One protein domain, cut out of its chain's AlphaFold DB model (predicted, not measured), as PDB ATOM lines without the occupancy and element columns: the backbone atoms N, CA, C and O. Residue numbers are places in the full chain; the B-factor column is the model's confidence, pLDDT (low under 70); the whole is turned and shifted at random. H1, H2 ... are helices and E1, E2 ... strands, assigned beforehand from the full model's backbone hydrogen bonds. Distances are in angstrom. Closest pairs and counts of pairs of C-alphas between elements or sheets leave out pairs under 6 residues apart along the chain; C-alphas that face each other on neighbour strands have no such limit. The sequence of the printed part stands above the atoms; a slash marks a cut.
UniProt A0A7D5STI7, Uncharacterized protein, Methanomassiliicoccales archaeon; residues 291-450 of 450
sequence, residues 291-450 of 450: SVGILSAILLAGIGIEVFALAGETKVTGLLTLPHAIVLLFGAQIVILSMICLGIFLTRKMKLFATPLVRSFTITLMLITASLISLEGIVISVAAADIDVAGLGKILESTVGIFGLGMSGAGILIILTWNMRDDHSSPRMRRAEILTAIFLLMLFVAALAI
ATOM      1  N   SER A 291      -7.356  50.707 -53.197       89.25
ATOM      2  CA  SER A 291      -8.004  50.808 -51.885       89.25
ATOM      3  C   SER A 291      -9.006  49.684 -51.663       89.25
ATOM      4  O   SER A 291      -9.047  49.146 -50.565       89.25
ATOM      5  N   VAL A 292      -9.758  49.280 -52.694       91.19
ATOM      6  CA  VAL A 292     -10.663  48.123 -52.607       91.19
ATOM      7  C   VAL A 292      -9.878  46.865 -52.235       91.19
ATOM      8  O   VAL A 292     -10.254  46.189 -51.288       91.19
ATOM      9  N   GLY A 293      -8.743  46.599 -52.889       90.75
ATOM     10  CA  GLY A 293      -7.912  45.432 -52.569       90.75
ATOM     11  C   GLY A 293      -7.340  45.460 -51.147       90.75
ATOM     12  O   GLY A 293      -7.343  44.443 -50.458       90.75
ATOM     13  N   ILE A 294      -6.897  46.636 -50.683       92.88
ATOM     14  CA  ILE A 294      -6.427  46.830 -49.301       92.88
ATOM     15  C   ILE A 294      -7.561  46.575 -48.302       92.88
ATOM     16  O   ILE A 294      -7.364  45.838 -47.341       92.88
ATOM     17  N   LEU A 295      -8.742  47.152 -48.533       93.69
ATOM     18  CA  LEU A 295      -9.902  46.988 -47.654       93.69
ATOM     19  C   LEU A 295     -10.385  45.536 -47.620       93.69
ATOM     20  O   LEU A 295     -10.670  45.033 -46.540       93.69
ATOM     21  N   SER A 296     -10.405  44.842 -48.761       93.31
ATOM     22  CA  SER A 296     -10.726  43.413 -48.822       93.31
ATOM     23  C   SER A 296      -9.747  42.573 -47.998       93.31
ATOM     24  O   SER A 296     -10.185  41.694 -47.264       93.31
ATOM     25  N   ALA A 297      -8.442  42.862 -48.057       93.69
ATOM     26  CA  ALA A 297      -7.446  42.152 -47.249       93.69
ATOM     27  C   ALA A 297      -7.605  42.431 -45.742       93.69
ATOM     28  O   ALA A 297      -7.476  41.518 -44.933       93.69
ATOM     29  N   ILE A 298      -7.917  43.675 -45.359       94.81
ATOM     30  CA  ILE A 298      -8.187  44.032 -43.956       94.81
ATOM     31  C   ILE A 298      -9.441  43.315 -43.446       94.81
ATOM     32  O   ILE A 298      -9.405  42.736 -42.364       94.81
ATOM     33  N   LEU A 299     -10.520  43.328 -44.235       93.12
ATOM     34  CA  LEU A 299     -11.782  42.675 -43.898       93.12
ATOM     35  C   LEU A 299     -11.597  41.166 -43.721       93.12
ATOM     36  O   LEU A 299     -12.025  40.617 -42.714       93.12
ATOM     37  N   LEU A 300     -10.920  40.508 -44.665       92.75
ATOM     38  CA  LEU A 300     -10.643  39.075 -44.588       92.75
ATOM     39  C   LEU A 300      -9.793  38.716 -43.369       92.75
ATOM     40  O   LEU A 300     -10.081  37.732 -42.700       92.75
ATOM     41  N   ALA A 301      -8.781  39.518 -43.038       92.44
ATOM     42  CA  ALA A 301      -8.000  39.290 -41.829       92.44
ATOM     43  C   ALA A 301      -8.838  39.488 -40.551       92.44
ATOM     44  O   ALA A 301      -8.703  38.697 -39.625       92.44
ATOM     45  N   GLY A 302      -9.728  40.486 -40.511       89.94
ATOM     46  CA  GLY A 302     -10.681  40.669 -39.408       89.94
ATOM     47  C   GLY A 302     -11.611  39.464 -39.242       89.94
ATOM     48  O   GLY A 302     -11.701  38.905 -38.156       89.94
ATOM     49  N   ILE A 303     -12.200  38.998 -40.345       87.94
ATOM     50  CA  ILE A 303     -12.993  37.762 -40.400       87.94
ATOM     51  C   ILE A 303     -12.183  36.562 -39.895       87.94
ATOM     52  O   ILE A 303     -12.666  35.772 -39.088       87.94
ATOM     53  N   GLY A 304     -10.931  36.427 -40.335       87.00
ATOM     54  CA  GLY A 304     -10.045  35.364 -39.880       87.00
ATOM     55  C   GLY A 304      -9.836  35.392 -38.365       87.00
ATOM     56  O   GLY A 304      -9.842  34.335 -37.749       87.00
ATOM     57  N   ILE A 305      -9.709  36.578 -37.755       88.06
ATOM     58  CA  ILE A 305      -9.579  36.749 -36.296       88.06
ATOM     59  C   ILE A 305     -10.854  36.328 -35.572       88.06
ATOM     60  O   ILE A 305     -10.758  35.696 -34.520       88.06
ATOM     61  N   GLU A 306     -12.025  36.642 -36.126       83.25
ATOM     62  CA  GLU A 306     -13.305  36.187 -35.581       83.25
ATOM     63  C   GLU A 306     -13.403  34.665 -35.634       83.25
ATOM     64  O   GLU A 306     -13.627  34.042 -34.605       83.25
ATOM     65  N   VAL A 307     -13.135  34.041 -36.784       82.25
ATOM     66  CA  VAL A 307     -13.123  32.572 -36.913       82.25
ATOM     67  C   VAL A 307     -12.091  31.932 -35.983       82.25
ATOM     68  O   VAL A 307     -12.368  30.920 -35.343       82.25
ATOM     69  N   PHE A 308     -10.911  32.542 -35.869       81.06
ATOM     70  CA  PHE A 308      -9.843  32.102 -34.976       81.06
ATOM     71  C   PHE A 308     -10.275  32.148 -33.508       81.06
ATOM     72  O   PHE A 308      -9.973  31.233 -32.746       81.06
ATOM     73  N   ALA A 309     -11.029  33.179 -33.128       75.25
ATOM     74  CA  ALA A 309     -11.613  33.313 -31.802       75.25
ATOM     75  C   ALA A 309     -12.818  32.398 -31.585       75.25
ATOM     76  O   ALA A 309     -13.071  32.008 -30.460       75.25
ATOM     77  N   LEU A 310     -13.560  32.037 -32.631       71.94
ATOM     78  CA  LEU A 310     -14.704  31.121 -32.567       71.94
ATOM     79  C   LEU A 310     -14.298  29.651 -32.463       71.94
ATOM     80  O   LEU A 310     -15.159  28.779 -32.347       71.94
ATOM     81  N   ALA A 311     -12.998  29.364 -32.502       66.62
ATOM     82  CA  ALA A 311     -12.495  28.010 -32.461       66.62
ATOM     83  C   ALA A 311     -12.971  27.295 -31.176       66.62
ATOM     84  O   ALA A 311     -12.722  27.714 -30.041       66.62
ATOM     85  N   GLY A 312     -13.702  26.203 -31.379       61.56
ATOM     86  CA  GLY A 312     -14.252  25.322 -30.356       61.56
ATOM     87  C   GLY A 312     -14.542  23.955 -30.971       61.56
ATOM     88  O   GLY A 312     -14.319  23.757 -32.167       61.56
ATOM     89  N   GLU A 313     -15.024  22.991 -30.187       57.09
ATOM     90  CA  GLU A 313     -15.552  21.760 -30.784       57.09
ATOM     91  C   GLU A 313     -16.768  22.109 -31.641       57.09
ATOM     92  O   GLU A 313     -17.739  22.700 -31.162       57.09
ATOM     93  N   THR A 314     -16.680  21.801 -32.931       63.66
ATOM     94  CA  THR A 314     -17.658  22.234 -33.922       63.66
ATOM     95  C   THR A 314     -18.328  21.015 -34.530       63.66
ATOM     96  O   THR A 314     -17.680  20.186 -35.169       63.66
ATOM     97  N   LYS A 315     -19.637  20.881 -34.324       67.31
ATOM     98  CA  LYS A 315     -20.435  19.822 -34.942       67.31
ATOM     99  C   LYS A 315     -21.052  20.364 -36.219       67.31
ATOM    100  O   LYS A 315     -21.808  21.325 -36.179       67.31
ATOM    101  N   VAL A 316     -20.736  19.740 -37.345       71.62
ATOM    102  CA  VAL A 316     -21.331  20.086 -38.636       71.62
ATOM    103  C   VAL A 316     -22.426  19.071 -38.931       71.62
ATOM    104  O   VAL A 316     -22.187  17.864 -38.894       71.62
ATOM    105  N   THR A 317     -23.639  19.542 -39.187       67.69
ATOM    106  CA  THR A 317     -24.784  18.670 -39.467       67.69
ATOM    107  C   THR A 317     -24.518  17.868 -40.744       67.69
ATOM    108  O   THR A 317     -24.159  18.436 -41.770       67.69
ATOM    109  N   GLY A 318     -24.652  16.539 -40.680       61.34
ATOM    110  CA  GLY A 318     -24.339  15.646 -41.807       61.34
ATOM    111  C   GLY A 318     -22.850  15.298 -41.977       61.34
ATOM    112  O   GLY A 318     -22.512  14.519 -42.864       61.34
ATOM    113  N   LEU A 319     -21.969  15.813 -41.115       67.44
ATOM    114  CA  LEU A 319     -20.527  15.546 -41.093       67.44
ATOM    115  C   LEU A 319     -20.066  15.110 -39.691       67.44
ATOM    116  O   LEU A 319     -20.823  15.120 -38.720       67.44
ATOM    117  N   LEU A 320     -18.803  14.686 -39.585       71.06
ATOM    118  CA  LEU A 320     -18.169  14.402 -38.296       71.06
ATOM    119  C   LEU A 320     -17.876  15.700 -37.532       71.06
ATOM    120  O   LEU A 320     -17.752  16.780 -38.110       71.06
ATOM    121  N   THR A 321     -17.721  15.580 -36.216       72.69
ATOM    122  CA  THR A 321     -17.273  16.678 -35.357       72.69
ATOM    123  C   THR A 321     -15.880  17.138 -35.778       72.69
ATOM    124  O   THR A 321     -14.929  16.352 -35.741       72.69
ATOM    125  N   LEU A 322     -15.752  18.406 -36.160       72.62
ATOM    126  CA  LEU A 322     -14.462  19.007 -36.449       72.62
ATOM    127  C   LEU A 322     -13.753  19.314 -35.124       72.62
ATOM    128  O   LEU A 322     -14.314  20.010 -34.269       72.62
ATOM    129  N   PRO A 323     -12.524  18.808 -34.927       75.00
ATOM    130  CA  PRO A 323     -11.746  19.133 -33.747       75.00
ATOM    131  C   PRO A 323     -11.407  20.624 -33.729       75.00
ATOM    132  O   PRO A 323     -11.098  21.224 -34.762       75.00
ATOM    133  N   HIS A 324     -11.374  21.187 -32.522       70.81
ATOM    134  CA  HIS A 324     -11.036  22.585 -32.246       70.81
ATOM    135  C   HIS A 324      -9.789  23.067 -33.017       70.81
ATOM    136  O   HIS A 324      -9.796  24.146 -33.610       70.81
ATOM    137  N   ALA A 325      -8.742  22.237 -33.087       73.69
ATOM    138  CA  ALA A 325      -7.500  22.565 -33.786       73.69
ATOM    139  C   ALA A 325      -7.686  22.856 -35.288       73.69
ATOM    140  O   ALA A 325      -6.960  23.681 -35.831       73.69
ATOM    141  N   ILE A 326      -8.650  22.218 -35.963       78.94
ATOM    142  CA  ILE A 326      -8.890  22.440 -37.398       78.94
ATOM    143  C   ILE A 326      -9.547  23.801 -37.631       78.94
ATOM    144  O   ILE A 326      -9.097  24.548 -38.497       78.94
ATOM    145  N   VAL A 327     -10.553  24.162 -36.830       75.56
ATOM    146  CA  VAL A 327     -11.215  25.477 -36.922       75.56
ATOM    147  C   VAL A 327     -10.232  26.601 -36.581       75.56
ATOM    148  O   VAL A 327     -10.182  27.624 -37.261       75.56
ATOM    149  N   LEU A 328      -9.376  26.366 -35.583       78.50
ATOM    150  CA  LEU A 328      -8.304  27.280 -35.204       78.50
ATOM    151  C   LEU A 328      -7.285  27.466 -36.340       78.50
ATOM    152  O   LEU A 328      -6.917  28.592 -36.669       78.50
ATOM    153  N   LEU A 329      -6.847  26.384 -36.986       84.94
ATOM    154  CA  LEU A 329      -5.945  26.471 -38.139       84.94
ATOM    155  C   LEU A 329      -6.582  27.218 -39.311       84.94
ATOM    156  O   LEU A 329      -5.905  28.014 -39.957       84.94
ATOM    157  N   PHE A 330      -7.876  27.008 -39.545       84.12
ATOM    158  CA  PHE A 330      -8.611  27.684 -40.603       84.12
ATOM    159  C   PHE A 330      -8.661  29.205 -40.385       84.12
ATOM    160  O   PHE A 330      -8.254  29.972 -41.258       84.12
ATOM    161  N   GLY A 331      -9.039  29.655 -39.183       84.94
ATOM    162  CA  GLY A 331      -8.987  31.075 -38.821       84.94
ATOM    163  C   GLY A 331      -7.576  31.663 -38.951       84.94
ATOM    164  O   GLY A 331      -7.387  32.688 -39.607       84.94
ATOM    165  N   ALA A 332      -6.559  30.976 -38.411       86.44
ATOM    166  CA  ALA A 332      -5.161  31.408 -38.507       86.44
ATOM    167  C   ALA A 332      -4.694  31.563 -39.958       86.44
ATOM    168  O   ALA A 332      -4.024  32.541 -40.299       86.44
ATOM    169  N   GLN A 333      -5.051  30.608 -40.814       91.06
ATOM    170  CA  GLN A 333      -4.697  30.609 -42.224       91.06
ATOM    171  C   GLN A 333      -5.276  31.829 -42.940       91.06
ATOM    172  O   GLN A 333      -4.521  32.540 -43.607       91.06
ATOM    173  N   ILE A 334      -6.559  32.148 -42.735       90.25
ATOM    174  CA  ILE A 334      -7.177  33.347 -43.319       90.25
ATOM    175  C   ILE A 334      -6.435  34.609 -42.873       90.25
ATOM    176  O   ILE A 334      -6.109  35.455 -43.713       90.25
ATOM    177  N   VAL A 335      -6.129  34.735 -41.576       90.38
ATOM    178  CA  VAL A 335      -5.402  35.898 -41.044       90.38
ATOM    179  C   VAL A 335      -4.032  36.023 -41.702       90.38
ATOM    180  O   VAL A 335      -3.690  37.092 -42.205       90.38
ATOM    181  N   ILE A 336      -3.256  34.937 -41.746       91.81
ATOM    182  CA  ILE A 336      -1.899  34.930 -42.304       91.81
ATOM    183  C   ILE A 336      -1.922  35.266 -43.798       91.81
ATOM    184  O   ILE A 336      -1.189  36.155 -44.236       91.81
ATOM    185  N   LEU A 337      -2.776  34.606 -44.584       92.94
ATOM    186  CA  LEU A 337      -2.873  34.837 -46.029       92.94
ATOM    187  C   LEU A 337      -3.314  36.276 -46.335       92.94
ATOM    188  O   LEU A 337      -2.737  36.934 -47.204       92.94
ATOM    189  N   SER A 338      -4.275  36.804 -45.578       93.06
ATOM    190  CA  SER A 338      -4.770  38.175 -45.732       93.06
ATOM    191  C   SER A 338      -3.725  39.215 -45.324       93.06
ATOM    192  O   SER A 338      -3.562  40.237 -45.995       93.06
ATOM    193  N   MET A 339      -2.944  38.928 -44.282       92.12
ATOM    194  CA  MET A 339      -1.811  39.750 -43.857       92.12
ATOM    195  C   MET A 339      -0.687  39.780 -44.887       92.12
ATOM    196  O   MET A 339      -0.110  40.843 -45.128       92.12
ATOM    197  N   ILE A 340      -0.406  38.650 -45.540       92.38
ATOM    198  CA  ILE A 340       0.528  38.594 -46.668       92.38
ATOM    199  C   ILE A 340       0.012  39.487 -47.803       92.38
ATOM    200  O   ILE A 340       0.753  40.354 -48.270       92.38
ATOM    201  N   CYS A 341      -1.261  39.357 -48.193       91.19
ATOM    202  CA  CYS A 341      -1.877  40.206 -49.218       91.19
ATOM    203  C   CYS A 341      -1.770  41.703 -48.877       91.19
ATOM    204  O   CYS A 341      -1.354  42.514 -49.713       91.19
ATOM    205  N   LEU A 342      -2.098  42.077 -47.637       91.12
ATOM    206  CA  LEU A 342      -2.008  43.453 -47.152       91.12
ATOM    207  C   LEU A 342      -0.562  43.965 -47.191       91.12
ATOM    208  O   LEU A 342      -0.293  45.028 -47.756       91.12
ATOM    209  N   GLY A 343       0.385  43.195 -46.649       88.00
ATOM    210  CA  GLY A 343       1.806  43.526 -46.657       88.00
ATOM    211  C   GLY A 343       2.326  43.759 -48.073       88.00
ATOM    212  O   GLY A 343       3.002  44.759 -48.327       88.00
ATOM    213  N   ILE A 344       1.934  42.903 -49.018       89.31
ATOM    214  CA  ILE A 344       2.265  43.042 -50.437       89.31
ATOM    215  C   ILE A 344       1.687  44.343 -51.016       89.31
ATOM    216  O   ILE A 344       2.419  45.112 -51.646       89.31
ATOM    217  N   PHE A 345       0.407  44.659 -50.788       88.31
ATOM    218  CA  PHE A 345      -0.198  45.905 -51.283       88.31
ATOM    219  C   PHE A 345       0.519  47.169 -50.790       88.31
ATOM    220  O   PHE A 345       0.706  48.129 -51.557       88.31
ATOM    221  N   LEU A 346       0.922  47.172 -49.519       84.69
ATOM    222  CA  LEU A 346       1.600  48.303 -48.902       84.69
ATOM    223  C   LEU A 346       3.039  48.407 -49.431       84.69
ATOM    224  O   LEU A 346       3.429  49.435 -49.992       84.69
ATOM    225  N   THR A 347       3.811  47.327 -49.366       82.88
ATOM    226  CA  THR A 347       5.267  47.353 -49.595       82.88
ATOM    227  C   THR A 347       5.701  47.271 -51.056       82.88
ATOM    228  O   THR A 347       6.806  47.707 -51.376       82.88
ATOM    229  N   ARG A 348       4.843  46.825 -51.985       79.50
ATOM    230  CA  ARG A 348       5.231  46.557 -53.390       79.50
ATOM    231  C   ARG A 348       5.919  47.705 -54.138       79.50
ATOM    232  O   ARG A 348       6.650  47.453 -55.085       79.50
ATOM    233  N   LYS A 349       5.668  48.963 -53.758       75.88
ATOM    234  CA  LYS A 349       6.262  50.153 -54.408       75.88
ATOM    235  C   LYS A 349       7.590  50.591 -53.774       75.88
ATOM    236  O   LYS A 349       8.160  51.599 -54.184       75.88
ATOM    237  N   MET A 350       8.080  49.879 -52.759       77.38
ATOM    238  CA  MET A 350       9.376  50.163 -52.147       77.38
ATOM    239  C   MET A 350      10.512  49.714 -53.069       77.38
ATOM    240  O   MET A 350      10.410  48.695 -53.748       77.38
ATOM    241  N   LYS A 351      11.642  50.434 -53.034       75.38
ATOM    242  CA  LYS A 351      12.832  50.122 -53.850       75.38
ATOM    243  C   LYS A 351      13.319  48.677 -53.686       75.38
ATOM    244  O   LYS A 351      13.807  48.096 -54.646       75.38
ATOM    245  N   LEU A 352      13.145  48.092 -52.499       69.19
ATOM    246  CA  LEU A 352      13.539  46.712 -52.197       69.19
ATOM    247  C   LEU A 352      12.797  45.672 -53.067       69.19
ATOM    248  O   LEU A 352      13.355  44.631 -53.397       69.19
ATOM    249  N   PHE A 353      11.567  45.985 -53.489       67.44
ATOM    250  CA  PHE A 353      10.710  45.124 -54.314       67.44
ATOM    251  C   PHE A 353      10.834  45.412 -55.819       67.44
ATOM    252  O   PHE A 353      10.135  44.805 -56.628       67.44
ATOM    253  N   ALA A 354      11.729  46.327 -56.214       70.38
ATOM    254  CA  ALA A 354      11.921  46.704 -57.612       70.38
ATOM    255  C   ALA A 354      12.728  45.667 -58.413       70.38
ATOM    256  O   ALA A 354      12.718  45.712 -59.645       70.38
ATOM    257  N   THR A 355      13.421  44.736 -57.747       82.50
ATOM    258  CA  THR A 355      14.168  43.685 -58.447       82.50
ATOM    259  C   THR A 355      13.200  42.719 -59.146       82.50
ATOM    260  O   THR A 355      12.159  42.369 -58.584       82.50
ATOM    261  N   PRO A 356      13.505  42.263 -60.374       80.50
ATOM    262  CA  PRO A 356      12.578  41.455 -61.170       80.50
ATOM    263  C   PRO A 356      12.214  40.127 -60.492       80.50
ATOM    264  O   PRO A 356      11.074  39.680 -60.602       80.50
ATOM    265  N   LEU A 357      13.151  39.532 -59.745       82.19
ATOM    266  CA  LEU A 357      12.933  38.292 -59.005       82.19
ATOM    267  C   LEU A 357      11.971  38.490 -57.828       82.19
ATOM    268  O   LEU A 357      10.969  37.786 -57.743       82.19
ATOM    269  N   VAL A 358      12.223  39.484 -56.968       83.00
ATOM    270  CA  VAL A 358      11.347  39.788 -55.821       83.00
ATOM    271  C   VAL A 358       9.969  40.208 -56.312       83.00
ATOM    272  O   VAL A 358       8.957  39.782 -55.758       83.00
ATOM    273  N   ARG A 359       9.908  40.978 -57.399       80.00
ATOM    274  CA  ARG A 359       8.654  41.355 -58.041       80.00
ATOM    275  C   ARG A 359       7.891  40.132 -58.540       80.00
ATOM    276  O   ARG A 359       6.724  39.997 -58.199       80.00
ATOM    277  N   SER A 360       8.520  39.230 -59.298       81.88
ATOM    278  CA  SER A 360       7.863  38.006 -59.777       81.88
ATOM    279  C   SER A 360       7.379  37.139 -58.616       81.88
ATOM    280  O   SER A 360       6.231  36.708 -58.626       81.88
ATOM    281  N   PHE A 361       8.215  36.947 -57.594       85.88
ATOM    282  CA  PHE A 361       7.857  36.209 -56.386       85.88
ATOM    283  C   PHE A 361       6.643  36.823 -55.682       85.88
ATOM    284  O   PHE A 361       5.682  36.125 -55.393       85.88
ATOM    285  N   THR A 362       6.643  38.143 -55.485       85.88
ATOM    286  CA  THR A 362       5.546  38.880 -54.837       85.88
ATOM    287  C   THR A 362       4.234  38.734 -55.607       85.88
ATOM    288  O   THR A 362       3.171  38.619 -55.009       85.88
ATOM    289  N   ILE A 363       4.298  38.725 -56.940       84.69
ATOM    290  CA  ILE A 363       3.130  38.536 -57.807       84.69
ATOM    291  C   ILE A 363       2.566  37.134 -57.665       84.69
ATOM    292  O   ILE A 363       1.364  36.979 -57.473       84.69
ATOM    293  N   THR A 364       3.433  36.130 -57.767       87.25
ATOM    294  CA  THR A 364       3.037  34.733 -57.627       87.25
ATOM    295  C   THR A 364       2.464  34.475 -56.242       87.25
ATOM    296  O   THR A 364       1.400  33.878 -56.135       87.25
ATOM    297  N   LEU A 365       3.119  34.981 -55.194       90.50
ATOM    298  CA  LEU A 365       2.655  34.853 -53.819       90.50
ATOM    299  C   LEU A 365       1.269  35.477 -53.653       90.50
ATOM    300  O   LEU A 365       0.373  34.795 -53.184       90.50
ATOM    301  N   MET A 366       1.071  36.713 -54.121       89.62
ATOM    302  CA  MET A 366      -0.224  37.400 -54.070       89.62
ATOM    303  C   MET A 366      -1.342  36.621 -54.769       89.62
ATOM    304  O   MET A 366      -2.461  36.543 -54.268       89.62
ATOM    305  N   LEU A 367      -1.044  36.066 -55.946       89.44
ATOM    306  CA  LEU A 367      -2.009  35.288 -56.710       89.44
ATOM    307  C   LEU A 367      -2.361  33.994 -55.971       89.44
ATOM    308  O   LEU A 367      -3.538  33.714 -55.791       89.44
ATOM    309  N   ILE A 368      -1.361  33.259 -55.476       91.56
ATOM    310  CA  ILE A 368      -1.569  32.031 -54.702       91.56
ATOM    311  C   ILE A 368      -2.394  32.321 -53.447       91.56
ATOM    312  O   ILE A 368      -3.402  31.657 -53.225       91.56
ATOM    313  N   THR A 369      -2.011  33.314 -52.640       92.62
ATOM    314  CA  THR A 369      -2.697  33.602 -51.375       92.62
ATOM    315  C   THR A 369      -4.143  34.030 -51.602       92.62
ATOM    316  O   THR A 369      -5.039  33.511 -50.944       92.62
ATOM    317  N   ALA A 370      -4.400  34.922 -52.562       91.12
ATOM    318  CA  ALA A 370      -5.757  35.372 -52.853       91.12
ATOM    319  C   ALA A 370      -6.620  34.273 -53.499       91.12
ATOM    320  O   ALA A 370      -7.817  34.194 -53.222       91.12
ATOM    321  N   SER A 371      -6.025  33.398 -54.320       92.38
ATOM    322  CA  SER A 371      -6.721  32.232 -54.869       92.38
ATOM    323  C   SER A 371      -7.070  31.207 -53.800       92.38
ATOM    324  O   SER A 371      -8.185  30.701 -53.825       92.38
ATOM    325  N   LEU A 372      -6.170  30.931 -52.850       93.19
ATOM    326  CA  LEU A 372      -6.449  30.025 -51.733       93.19
ATOM    327  C   LEU A 372      -7.615  30.538 -50.885       93.19
ATOM    328  O   LEU A 372      -8.571  29.799 -50.685       93.19
ATOM    329  N   ILE A 373      -7.597  31.822 -50.502       92.06
ATOM    330  CA  ILE A 373      -8.712  32.440 -49.762       92.06
ATOM    331  C   ILE A 373     -10.023  32.319 -50.551       92.06
ATOM    332  O   ILE A 373     -11.067  31.993 -49.989       92.06
ATOM    333  N   SER A 374      -9.982  32.579 -51.863       92.31
ATOM    334  CA  SER A 374     -11.184  32.516 -52.696       92.31
ATOM    335  C   SER A 374     -11.744  31.100 -52.821       92.31
ATOM    336  O   SER A 374     -12.953  30.908 -52.695       92.31
ATOM    337  N   LEU A 375     -10.874  30.109 -53.026       91.75
ATOM    338  CA  LEU A 375     -11.261  28.703 -53.104       91.75
ATOM    339  C   LEU A 375     -11.811  28.196 -51.773       91.75
ATOM    340  O   LEU A 375     -12.827  27.512 -51.779       91.75
ATOM    341  N   GLU A 376     -11.202  28.564 -50.647       89.56
ATOM    342  CA  GLU A 376     -11.727  28.234 -49.320       89.56
ATOM    343  C   GLU A 376     -13.123  28.814 -49.108       89.56
ATOM    344  O   GLU A 376     -14.021  28.091 -48.686       89.56
ATOM    345  N   GLY A 377     -13.339  30.081 -49.476       87.75
ATOM    346  CA  GLY A 377     -14.667  30.690 -49.425       87.75
ATOM    347  C   GLY A 377     -15.697  29.932 -50.273       87.75
ATOM    348  O   GLY A 377     -16.803  29.669 -49.808       87.75
ATOM    349  N   ILE A 378     -15.318  29.512 -51.487       88.69
ATOM    350  CA  ILE A 378     -16.184  28.707 -52.367       88.69
ATOM    351  C   ILE A 378     -16.503  27.359 -51.719       88.69
ATOM    352  O   ILE A 378     -17.668  26.975 -51.656       88.69
ATOM    353  N   VAL A 379     -15.494  26.661 -51.198       87.81
ATOM    354  CA  VAL A 379     -15.678  25.370 -50.527       87.81
ATOM    355  C   VAL A 379     -16.614  25.512 -49.330       87.81
ATOM    356  O   VAL A 379     -17.534  24.713 -49.211       87.81
ATOM    357  N   ILE A 380     -16.447  26.544 -48.497       85.25
ATOM    358  CA  ILE A 380     -17.357  26.806 -47.374       85.25
ATOM    359  C   ILE A 380     -18.776  27.075 -47.863       85.25
ATOM    360  O   ILE A 380     -19.717  26.566 -47.268       85.25
ATOM    361  N   SER A 381     -18.944  27.861 -48.932       86.25
ATOM    362  CA  SER A 381     -20.283  28.172 -49.441       86.25
ATOM    363  C   SER A 381     -21.011  26.944 -49.985       86.25
ATOM    364  O   SER A 381     -22.201  26.798 -49.745       86.25
ATOM    365  N   VAL A 382     -20.295  26.044 -50.666       84.50
ATOM    366  CA  VAL A 382     -20.872  24.831 -51.266       84.50
ATOM    367  C   VAL A 382     -21.080  23.730 -50.228       84.50
ATOM    368  O   VAL A 382     -22.038  22.971 -50.315       84.50
ATOM    369  N   ALA A 383     -20.183  23.627 -49.248       81.56
ATOM    370  CA  ALA A 383     -20.288  22.685 -48.139       81.56
ATOM    371  C   ALA A 383     -21.020  23.289 -46.930       81.56
ATOM    372  O   ALA A 383     -20.864  22.789 -45.812       81.56
ATOM    373  N   ALA A 384     -21.761  24.384 -47.134       80.06
ATOM    374  CA  ALA A 384     -22.501  25.033 -46.072       80.06
ATOM    375  C   ALA A 384     -23.473  24.023 -45.460       80.06
ATOM    376  O   ALA A 384     -24.171  23.289 -46.151       80.06
ATOM    377  N   ALA A 385     -23.480  23.978 -44.140       79.44
ATOM    378  CA  ALA A 385     -24.380  23.152 -43.366       79.44
ATOM    379  C   ALA A 385     -24.645  23.863 -42.046       79.44
ATOM    380  O   ALA A 385     -23.926  24.791 -41.666       79.44
ATOM    381  N   ASP A 386     -25.663  23.413 -41.327       80.94
ATOM    382  CA  ASP A 386     -25.895  23.860 -39.963       80.94
ATOM    383  C   ASP A 386     -24.708  23.468 -39.072       80.94
ATOM    384  O   ASP A 386     -24.370  22.284 -38.950       80.94
ATOM    385  N   ILE A 387     -24.097  24.460 -38.426       79.56
ATOM    386  CA  ILE A 387     -22.939  24.283 -37.551       79.56
ATOM    387  C   ILE A 387     -23.358  24.550 -36.110       79.56
ATOM    388  O   ILE A 387     -23.828  25.634 -35.793       79.56
ATOM    389  N   ASP A 388     -23.147  23.593 -35.215       79.19
ATOM    390  CA  ASP A 388     -23.273  23.797 -33.773       79.19
ATOM    391  C   ASP A 388     -21.879  23.978 -33.163       79.19
ATOM    392  O   ASP A 388     -21.036  23.074 -33.206       79.19
ATOM    393  N   VAL A 389     -21.616  25.175 -32.644       72.12
ATOM    394  CA  VAL A 389     -20.338  25.523 -32.020       72.12
ATOM    395  C   VAL A 389     -20.515  25.484 -30.510       72.12
ATOM    396  O   VAL A 389     -21.336  26.216 -29.948       72.12
ATOM    397  N   ALA A 390     -19.710  24.661 -29.835       65.31
ATOM    398  CA  ALA A 390     -19.713  24.593 -28.378       65.31
ATOM    399  C   ALA A 390     -19.495  25.992 -27.763       65.31
ATOM    400  O   ALA A 390     -18.481  26.640 -28.014       65.31
ATOM    401  N   GLY A 391     -20.460  26.459 -26.965       62.84
ATOM    402  CA  GLY A 391     -20.429  27.782 -26.323       62.84
ATOM    403  C   GLY A 391     -20.981  28.947 -27.161       62.84
ATOM    404  O   GLY A 391     -21.070  30.055 -26.640       62.84
ATOM    405  N   LEU A 392     -21.379  28.712 -28.416       66.19
ATOM    406  CA  LEU A 392     -22.032  29.701 -29.291       66.19
ATOM    407  C   LEU A 392     -23.478  29.328 -29.631       66.19
ATOM    408  O   LEU A 392     -24.326  30.204 -29.788       66.19
ATOM    409  N   GLY A 393     -23.742  28.027 -29.759       71.50
ATOM    410  CA  GLY A 393     -24.990  27.494 -30.288       71.50
ATOM    411  C   GLY A 393     -24.959  27.321 -31.807       71.50
ATOM    412  O   GLY A 393     -23.899  27.262 -32.438       71.50
ATOM    413  N   LYS A 394     -26.155  27.217 -32.390       80.69
ATOM    414  CA  LYS A 394     -26.355  26.836 -33.787       80.69
ATOM    415  C   LYS A 394     -26.218  28.034 -34.735       80.69
ATOM    416  O   LYS A 394     -27.012  28.970 -34.682       80.69
ATOM    417  N   ILE A 395     -25.256  27.959 -35.648       81.75
ATOM    418  CA  ILE A 395     -25.110  28.819 -36.821       81.75
ATOM    419  C   ILE A 395     -25.841  28.146 -37.985       81.75
ATOM    420  O   ILE A 395     -25.577  26.991 -38.319       81.75
ATOM    421  N   LEU A 396     -26.771  28.883 -38.587       86.44
ATOM    422  CA  LEU A 396     -27.569  28.409 -39.715       86.44
ATOM    423  C   LEU A 396     -26.703  28.215 -40.960       86.44
ATOM    424  O   LEU A 396     -25.842  29.047 -41.256       86.44
ATOM    425  N   GLU A 397     -27.023  27.188 -41.741       84.12
ATOM    426  CA  GLU A 397     -26.435  26.919 -43.056       84.12
ATOM    427  C   GLU A 397     -26.361  28.172 -43.942       84.12
ATOM    428  O   GLU A 397     -25.307  28.488 -44.491       84.12
ATOM    429  N   SER A 398     -27.437  28.963 -44.005       85.06
ATOM    430  CA  SER A 398     -27.480  30.199 -44.800       85.06
ATOM    431  C   SER A 398     -26.433  31.233 -44.370       85.06
ATOM    432  O   SER A 398     -25.890  31.954 -45.204       85.06
ATOM    433  N   THR A 399     -26.111  31.293 -43.076       84.69
ATOM    434  CA  THR A 399     -25.095  32.208 -42.542       84.69
ATOM    435  C   THR A 399     -23.696  31.737 -42.925       84.69
ATOM    436  O   THR A 399     -22.874  32.546 -43.351       84.69
ATOM    437  N   VAL A 400     -23.445  30.426 -42.847       83.81
ATOM    438  CA  VAL A 400     -22.188  29.800 -43.288       83.81
ATOM    439  C   VAL A 400     -21.994  29.969 -44.799       83.81
ATOM    440  O   VAL A 400     -20.903  30.322 -45.248       83.81
ATOM    441  N   GLY A 401     -23.066  29.816 -45.581       84.19
ATOM    442  CA  GLY A 401     -23.073  30.042 -47.025       84.19
ATOM    443  C   GLY A 401     -22.711  31.480 -47.397       84.19
ATOM    444  O   GLY A 401     -21.770  31.712 -48.159       84.19
ATOM    445  N   ILE A 402     -23.399  32.465 -46.803       87.31
ATOM    446  CA  ILE A 402     -23.116  33.898 -47.011       87.31
ATOM    447  C   ILE A 402     -21.685  34.241 -46.588       87.31
ATOM    448  O   ILE A 402     -21.006  35.010 -47.272       87.31
ATOM    449  N   PHE A 403     -21.207  33.655 -45.491       86.31
ATOM    450  CA  PHE A 403     -19.841  33.824 -45.020       86.31
ATOM    451  C   PHE A 403     -18.810  33.333 -46.050       86.31
ATOM    452  O   PHE A 403     -17.912  34.089 -46.433       86.31
ATOM    453  N   GLY A 404     -18.977  32.109 -46.565       86.94
ATOM    454  CA  GLY A 404     -18.117  31.553 -47.613       86.94
ATOM    455  C   GLY A 404     -18.125  32.397 -48.892       86.94
ATOM    456  O   GLY A 404     -17.068  32.727 -49.443       86.94
ATOM    457  N   LEU A 405     -19.306  32.852 -49.322       88.25
ATOM    458  CA  LEU A 405     -19.443  33.749 -50.472       88.25
ATOM    459  C   LEU A 405     -18.747  35.097 -50.238       88.25
ATOM    460  O   LEU A 405     -18.044  35.590 -51.122       88.25
ATOM    461  N   GLY A 406     -18.891  35.683 -49.049       88.88
ATOM    462  CA  GLY A 406     -18.221  36.927 -48.671       88.88
ATOM    463  C   GLY A 406     -16.699  36.797 -48.719       88.88
ATOM    464  O   GLY A 406     -16.022  37.639 -49.320       88.88
ATOM    465  N   MET A 407     -16.163  35.704 -48.167       91.94
ATOM    466  CA  MET A 407     -14.737  35.391 -48.246       91.94
ATOM    467  C   MET A 407     -14.262  35.242 -49.694       91.94
ATOM    468  O   MET A 407     -13.249  35.835 -50.082       91.94
ATOM    469  N   SER A 408     -15.007  34.490 -50.509       92.69
ATOM    470  CA  SER A 408     -14.635  34.271 -51.904       92.69
ATOM    471  C   SER A 408     -14.650  35.559 -52.714       92.69
ATOM    472  O   SER A 408     -13.671  35.879 -53.394       92.69
ATOM    473  N   GLY A 409     -15.715  36.351 -52.571       90.56
ATOM    474  CA  GLY A 409     -15.846  37.647 -53.219       90.56
ATOM    475  C   GLY A 409     -14.695  38.585 -52.859       90.56
ATOM    476  O   GLY A 409     -14.112  39.210 -53.746       90.56
ATOM    477  N   ALA A 410     -14.296  38.640 -51.585       90.94
ATOM    478  CA  ALA A 410     -13.157  39.446 -51.153       90.94
ATOM    479  C   ALA A 410     -11.823  38.950 -51.746       90.94
ATOM    480  O   ALA A 410     -11.024  39.768 -52.209       90.94
ATOM    481  N   GLY A 411     -11.598  37.633 -51.817       91.19
ATOM    482  CA  GLY A 411     -10.430  37.049 -52.491       91.19
ATOM    483  C   GLY A 411     -10.378  37.383 -53.989       91.19
ATOM    484  O   GLY A 411      -9.342  37.812 -54.504       91.19
ATOM    485  N   ILE A 412     -11.514  37.292 -54.687       90.38
ATOM    486  CA  ILE A 412     -11.635  37.668 -56.106       90.38
ATOM    487  C   ILE A 412     -11.366  39.164 -56.295       90.38
ATOM    488  O   ILE A 412     -10.622  39.544 -57.202       90.38
ATOM    489  N   LEU A 413     -11.910  40.026 -55.431       90.94
ATOM    490  CA  LEU A 413     -11.651  41.468 -55.467       90.94
ATOM    491  C   LEU A 413     -10.164  41.782 -55.283       90.94
ATOM    492  O   LEU A 413      -9.631  42.635 -55.998       90.94
ATOM    493  N   ILE A 414      -9.466  41.071 -54.394       90.69
ATOM    494  CA  ILE A 414      -8.013  41.198 -54.239       90.69
ATOM    495  C   ILE A 414      -7.296  40.900 -55.566       90.69
ATOM    496  O   ILE A 414      -6.453  41.691 -55.993       90.69
ATOM    497  N   ILE A 415      -7.657  39.819 -56.264       88.88
ATOM    498  CA  ILE A 415      -7.045  39.454 -57.554       88.88
ATOM    499  C   ILE A 415      -7.387  40.480 -58.641       88.88
ATOM    500  O   ILE A 415      -6.505  40.944 -59.363       88.88
ATOM    501  N   LEU A 416      -8.652  40.885 -58.759       87.19
ATOM    502  CA  LEU A 416      -9.090  41.845 -59.775       87.19
ATOM    503  C   LEU A 416      -8.402  43.203 -59.600       87.19
ATOM    504  O   LEU A 416      -7.903  43.785 -60.566       87.19
ATOM    505  N   THR A 417      -8.330  43.691 -58.364       86.25
ATOM    506  CA  THR A 417      -7.658  44.957 -58.042       86.25
ATOM    507  C   THR A 417      -6.145  44.864 -58.223       86.25
ATOM    508  O   THR A 417      -5.511  45.837 -58.641       86.25
ATOM    509  N   TRP A 418      -5.558  43.687 -57.988       83.31
ATOM    510  CA  TRP A 418      -4.160  43.409 -58.291       83.31
ATOM    511  C   TRP A 418      -3.866  43.444 -59.797       83.31
ATOM    512  O   TRP A 418      -2.902  44.088 -60.216       83.31
ATOM    513  N   ASN A 419      -4.724  42.825 -60.611       67.94
ATOM    514  CA  ASN A 419      -4.563  42.686 -62.063       67.94
ATOM    515  C   ASN A 419      -4.680  44.013 -62.826       67.94
ATOM    516  O   ASN A 419      -4.121  44.166 -63.911       67.94
ATOM    517  N   MET A 420      -5.388  44.997 -62.271       65.44
ATOM    518  CA  MET A 420      -5.580  46.317 -62.889       65.44
ATOM    519  C   MET A 420      -4.410  47.298 -62.657       65.44
ATOM    520  O   MET A 420      -4.560  48.504 -62.869       65.44
ATOM    521  N   ARG A 421      -3.239  46.815 -62.221       66.88
ATOM    522  CA  ARG A 421      -2.034  47.640 -62.007       66.88
ATOM    523  C   ARG A 421      -1.287  47.956 -63.311       66.88
ATOM    524  O   ARG A 421      -1.230  47.140 -64.223       66.88
ATOM    525  N   ASP A 422      -0.624  49.115 -63.349       52.50
ATOM    526  CA  ASP A 422       0.216  49.544 -64.489       52.50
ATOM    527  C   ASP A 422       1.573  48.833 -64.559       52.50
ATOM    528  O   ASP A 422       2.321  48.960 -65.530       52.50
ATOM    529  N   ASP A 423       1.922  48.115 -63.498       59.56
ATOM    530  CA  ASP A 423       3.226  47.514 -63.337       59.56
ATOM    531  C   ASP A 423       3.404  46.371 -64.346       59.56
ATOM    532  O   ASP A 423       2.781  45.326 -64.199       59.56
ATOM    533  N   HIS A 424       4.286  46.565 -65.335       51.34
ATOM    534  CA  HIS A 424       4.608  45.612 -66.404       51.34
ATOM    535  C   HIS A 424       5.075  44.254 -65.846       51.34
ATOM    536  O   HIS A 424       6.266  44.003 -65.659       51.34
ATOM    537  N   SER A 425       4.126  43.368 -65.541       58.84
ATOM    538  CA  SER A 425       4.374  41.939 -65.405       58.84
ATOM    539  C   SER A 425       4.651  41.362 -66.793       58.84
ATOM    540  O   SER A 425       4.254  41.927 -67.818       58.84
ATOM    541  N   SER A 426       5.373  40.243 -66.851       68.19
ATOM    542  CA  SER A 426       5.584  39.571 -68.130       68.19
ATOM    543  C   SER A 426       4.221  39.209 -68.755       68.19
ATOM    544  O   SER A 426       3.282  38.872 -68.023       68.19
ATOM    545  N   PRO A 427       4.078  39.223 -70.094       75.69
ATOM    546  CA  PRO A 427       2.812  38.897 -70.755       75.69
ATOM    547  C   PRO A 427       2.224  37.544 -70.326       75.69
ATOM    548  O   PRO A 427       1.007  37.377 -70.291       75.69
ATOM    549  N   ARG A 428       3.089  36.585 -69.963       77.31
ATOM    550  CA  ARG A 428       2.698  35.273 -69.429       77.31
ATOM    551  C   ARG A 428       2.015  35.386 -68.062       77.31
ATOM    552  O   ARG A 428       0.947  34.812 -67.883       77.31
ATOM    553  N   MET A 429       2.580  36.166 -67.138       74.31
ATOM    554  CA  MET A 429       2.004  36.365 -65.801       74.31
ATOM    555  C   MET A 429       0.662  37.092 -65.867       74.31
ATOM    556  O   MET A 429      -0.271  36.697 -65.181       74.31
ATOM    557  N   ARG A 430       0.518  38.075 -66.762       77.94
ATOM    558  CA  ARG A 430      -0.761  38.772 -66.966       77.94
ATOM    559  C   ARG A 430      -1.870  37.844 -67.480       77.94
ATOM    560  O   ARG A 430      -3.026  37.992 -67.098       77.94
ATOM    561  N   ARG A 431      -1.534  36.877 -68.343       82.25
ATOM    562  CA  ARG A 431      -2.497  35.852 -68.784       82.25
ATOM    563  C   ARG A 431      -2.904  34.944 -67.629       82.25
ATOM    564  O   ARG A 431      -4.093  34.709 -67.468       82.25
ATOM    565  N   ALA A 432      -1.945  34.480 -66.824       82.25
ATOM    566  CA  ALA A 432      -2.231  33.657 -65.647       82.25
ATOM    567  C   ALA A 432      -3.131  34.394 -64.642       82.25
ATOM    568  O   ALA A 432      -4.128  33.843 -64.189       82.25
ATOM    569  N   GLU A 433      -2.836  35.665 -64.374       82.19
ATOM    570  CA  GLU A 433      -3.633  36.584 -63.555       82.19
ATOM    571  C   GLU A 433      -5.102  36.673 -64.009       82.19
ATOM    572  O   GLU A 433      -6.019  36.495 -63.205       82.19
ATOM    573  N   ILE A 434      -5.334  36.915 -65.304       85.31
ATOM    574  CA  ILE A 434      -6.683  37.034 -65.878       85.31
ATOM    575  C   ILE A 434      -7.407  35.684 -65.875       85.31
ATOM    576  O   ILE A 434      -8.567  35.622 -65.479       85.31
ATOM    577  N   LEU A 435      -6.733  34.605 -66.285       87.12
ATOM    578  CA  LEU A 435      -7.320  33.264 -66.310       87.12
ATOM    579  C   LEU A 435      -7.728  32.805 -64.910       87.12
ATOM    580  O   LEU A 435      -8.815  32.267 -64.748       87.12
ATOM    581  N   THR A 436      -6.898  33.079 -63.903       87.69
ATOM    582  CA  THR A 436      -7.198  32.758 -62.501       87.69
ATOM    583  C   THR A 436      -8.427  33.526 -62.020       87.69
ATOM    584  O   THR A 436      -9.325  32.935 -61.428       87.69
ATOM    585  N   ALA A 437      -8.517  34.826 -62.324       87.31
ATOM    586  CA  ALA A 437      -9.685  35.629 -61.966       87.31
ATOM    587  C   ALA A 437     -10.970  35.126 -62.645       87.31
ATOM    588  O   ALA A 437     -11.996  35.009 -61.985       87.31
ATOM    589  N   ILE A 438     -10.912  34.805 -63.944       90.06
ATOM    590  CA  ILE A 438     -12.057  34.268 -64.695       90.06
ATOM    591  C   ILE A 438     -12.476  32.908 -64.133       90.06
ATOM    592  O   ILE A 438     -13.660  32.684 -63.905       90.06
ATOM    593  N   PHE A 439     -11.518  32.018 -63.872       91.19
ATOM    594  CA  PHE A 439     -11.773  30.703 -63.291       91.19
ATOM    595  C   PHE A 439     -12.476  30.803 -61.934       91.19
ATOM    596  O   PHE A 439     -13.524  30.192 -61.744       91.19
ATOM    597  N   LEU A 440     -11.953  31.627 -61.021       90.69
ATOM    598  CA  LEU A 440     -12.555  31.823 -59.701       90.69
ATOM    599  C   LEU A 440     -13.924  32.500 -59.783       90.69
ATOM    600  O   LEU A 440     -14.825  32.116 -59.049       90.69
ATOM    601  N   LEU A 441     -14.112  33.453 -60.701       90.56
ATOM    602  CA  LEU A 441     -15.414  34.078 -60.928       90.56
ATOM    603  C   LEU A 441     -16.448  33.054 -61.421       90.56
ATOM    604  O   LEU A 441     -17.578  33.061 -60.950       90.56
ATOM    605  N   MET A 442     -16.067  32.162 -62.342       90.69
ATOM    606  CA  MET A 442     -16.957  31.097 -62.817       90.69
ATOM    607  C   MET A 442     -17.328  30.131 -61.689       90.69
ATOM    608  O   MET A 442     -18.503  29.805 -61.546       90.69
ATOM    609  N   LEU A 443     -16.361  29.723 -60.861       88.75
ATOM    610  CA  LEU A 443     -16.638  28.885 -59.691       88.75
ATOM    611  C   LEU A 443     -17.522  29.598 -58.662       88.75
ATOM    612  O   LEU A 443     -18.417  28.980 -58.101       88.75
ATOM    613  N   PHE A 444     -17.304  30.892 -58.436       87.75
ATOM    614  CA  PHE A 444     -18.121  31.701 -57.535       87.75
ATOM    615  C   PHE A 444     -19.575  31.805 -58.013       87.75
ATOM    616  O   PHE A 444     -20.497  31.632 -57.225       87.75
ATOM    617  N   VAL A 445     -19.792  32.028 -59.313       88.31
ATOM    618  CA  VAL A 445     -21.140  32.027 -59.905       88.31
ATOM    619  C   VAL A 445     -21.781  30.642 -59.818       88.31
ATOM    620  O   VAL A 445     -22.969  30.551 -59.533       88.31
ATOM    621  N   ALA A 446     -21.010  29.571 -60.024       84.31
ATOM    622  CA  ALA A 446     -21.511  28.212 -59.846       84.31
ATOM    623  C   ALA A 446     -21.917  27.940 -58.388       84.31
ATOM    624  O   ALA A 446     -22.968  27.355 -58.158       84.31
ATOM    625  N   ALA A 447     -21.133  28.412 -57.414       81.12
ATOM    626  CA  ALA A 447     -21.446  28.288 -55.993       81.12
ATOM    627  C   ALA A 447     -22.692  29.085 -55.576       81.12
ATOM    628  O   ALA A 447     -23.402  28.652 -54.685       81.12
ATOM    629  N   LEU A 448     -22.988  30.215 -56.230       80.44
ATOM    630  CA  LEU A 448     -24.229  30.976 -56.018       80.44
ATOM    631  C   LEU A 448     -25.489  30.274 -56.550       80.44
ATOM    632  O   LEU A 448     -26.596  30.702 -56.227       80.44
ATOM    633  N   ALA A 449     -25.332  29.289 -57.437       80.31
ATOM    634  CA  ALA A 449     -26.437  28.575 -58.075       80.31
ATOM    635  C   ALA A 449     -26.819  27.269 -57.354       80.31
ATOM    636  O   ALA A 449     -27.798  26.636 -57.751       80.31
ATOM    637  N   ILE A 450     -26.027  26.870 -56.356       73.00
ATOM    638  CA  ILE A 450     -26.283  25.767 -55.423       73.00
ATOM    639  C   ILE A 450     -26.953  26.377 -54.196       73.00
ATOM    640  O   ILE A 450     -27.976  25.805 -53.764       73.00
TER     641      ILE A 450
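What this domain is: This is residues 291 to 450 of the 450 residues of an uncharacterized protein of Methanomassiliicoccales archaeon (UniProt A0A7D5STI7). Five long helices form an elongated up-and-down bundle, each running against the one before it: H3 and H4 lie in the middle, H1 and H2 pack on one side of them and H5 on the other, and a small three-stranded sheet stands at one end. The printed part has 160 residues, with named elements in the order H1 E1 H2 H3 E2 E3 H4 H5; the sheet, E1 E2 E3, is antiparallel and the class is mostly helix. It is compact, with a radius of gyration of the C-alphas of 16.8 A, and spans 50 by 31 by 24 A.

How they stand to each other: Start at H1, residues 291 to 309, which touches H2, residues 324 to 347, opposite ways at a shallow tilt of 22 degrees; the closest C-alphas, of Phe 308 and Gly 331, are 4.1 A apart. Between them find E1, residues 314 to 316, where N 315 and O 388 of E2, residues 387 to 389, are 2.8 A apart, within hydrogen-bond range. H2 forms a helical hairpin with H3, residues 356 to 382; residues 334 to 344 alone touch it, closest at C-alphas 337 and 369, 5.5 A. E2 forms a hairpin with E3, residues 393 to 395, with N 395 and O 387 at 2.7 A. H4, residues 397 to 419, touches H3 at closest C-alphas 374 and 408, 4.0 A, and residues 292 to 300 alone of H1 at C-alphas 414 and 293, 4.6 A. H5, residues 427 to 447, touches H4, closest at C-alphas 433 and 419, 6.4 A, and H3 at C-alphas 447 and 382, 5.9 A; it is apart from H1 and H2. Every O i to N i+4 pair is within range in the five helices.

Where its parts are: Find C-alpha 291 at (-8.004, 50.808, -51.885), where H1 begins, 26.9 A long; H2 measures 34.4 A, H3 38.6 A, H4 33.0 A and H5 30.3 A, ending at C-alpha 447, (-21.446, 28.288, -55.993).

The domain as a whole: The C-alphas farthest apart, of Gly 318 and Lys 351, are 52.1 A apart. The printed part has no cut and no long link; pLDDT is under 70 at 21 residues, among them 419 to 426.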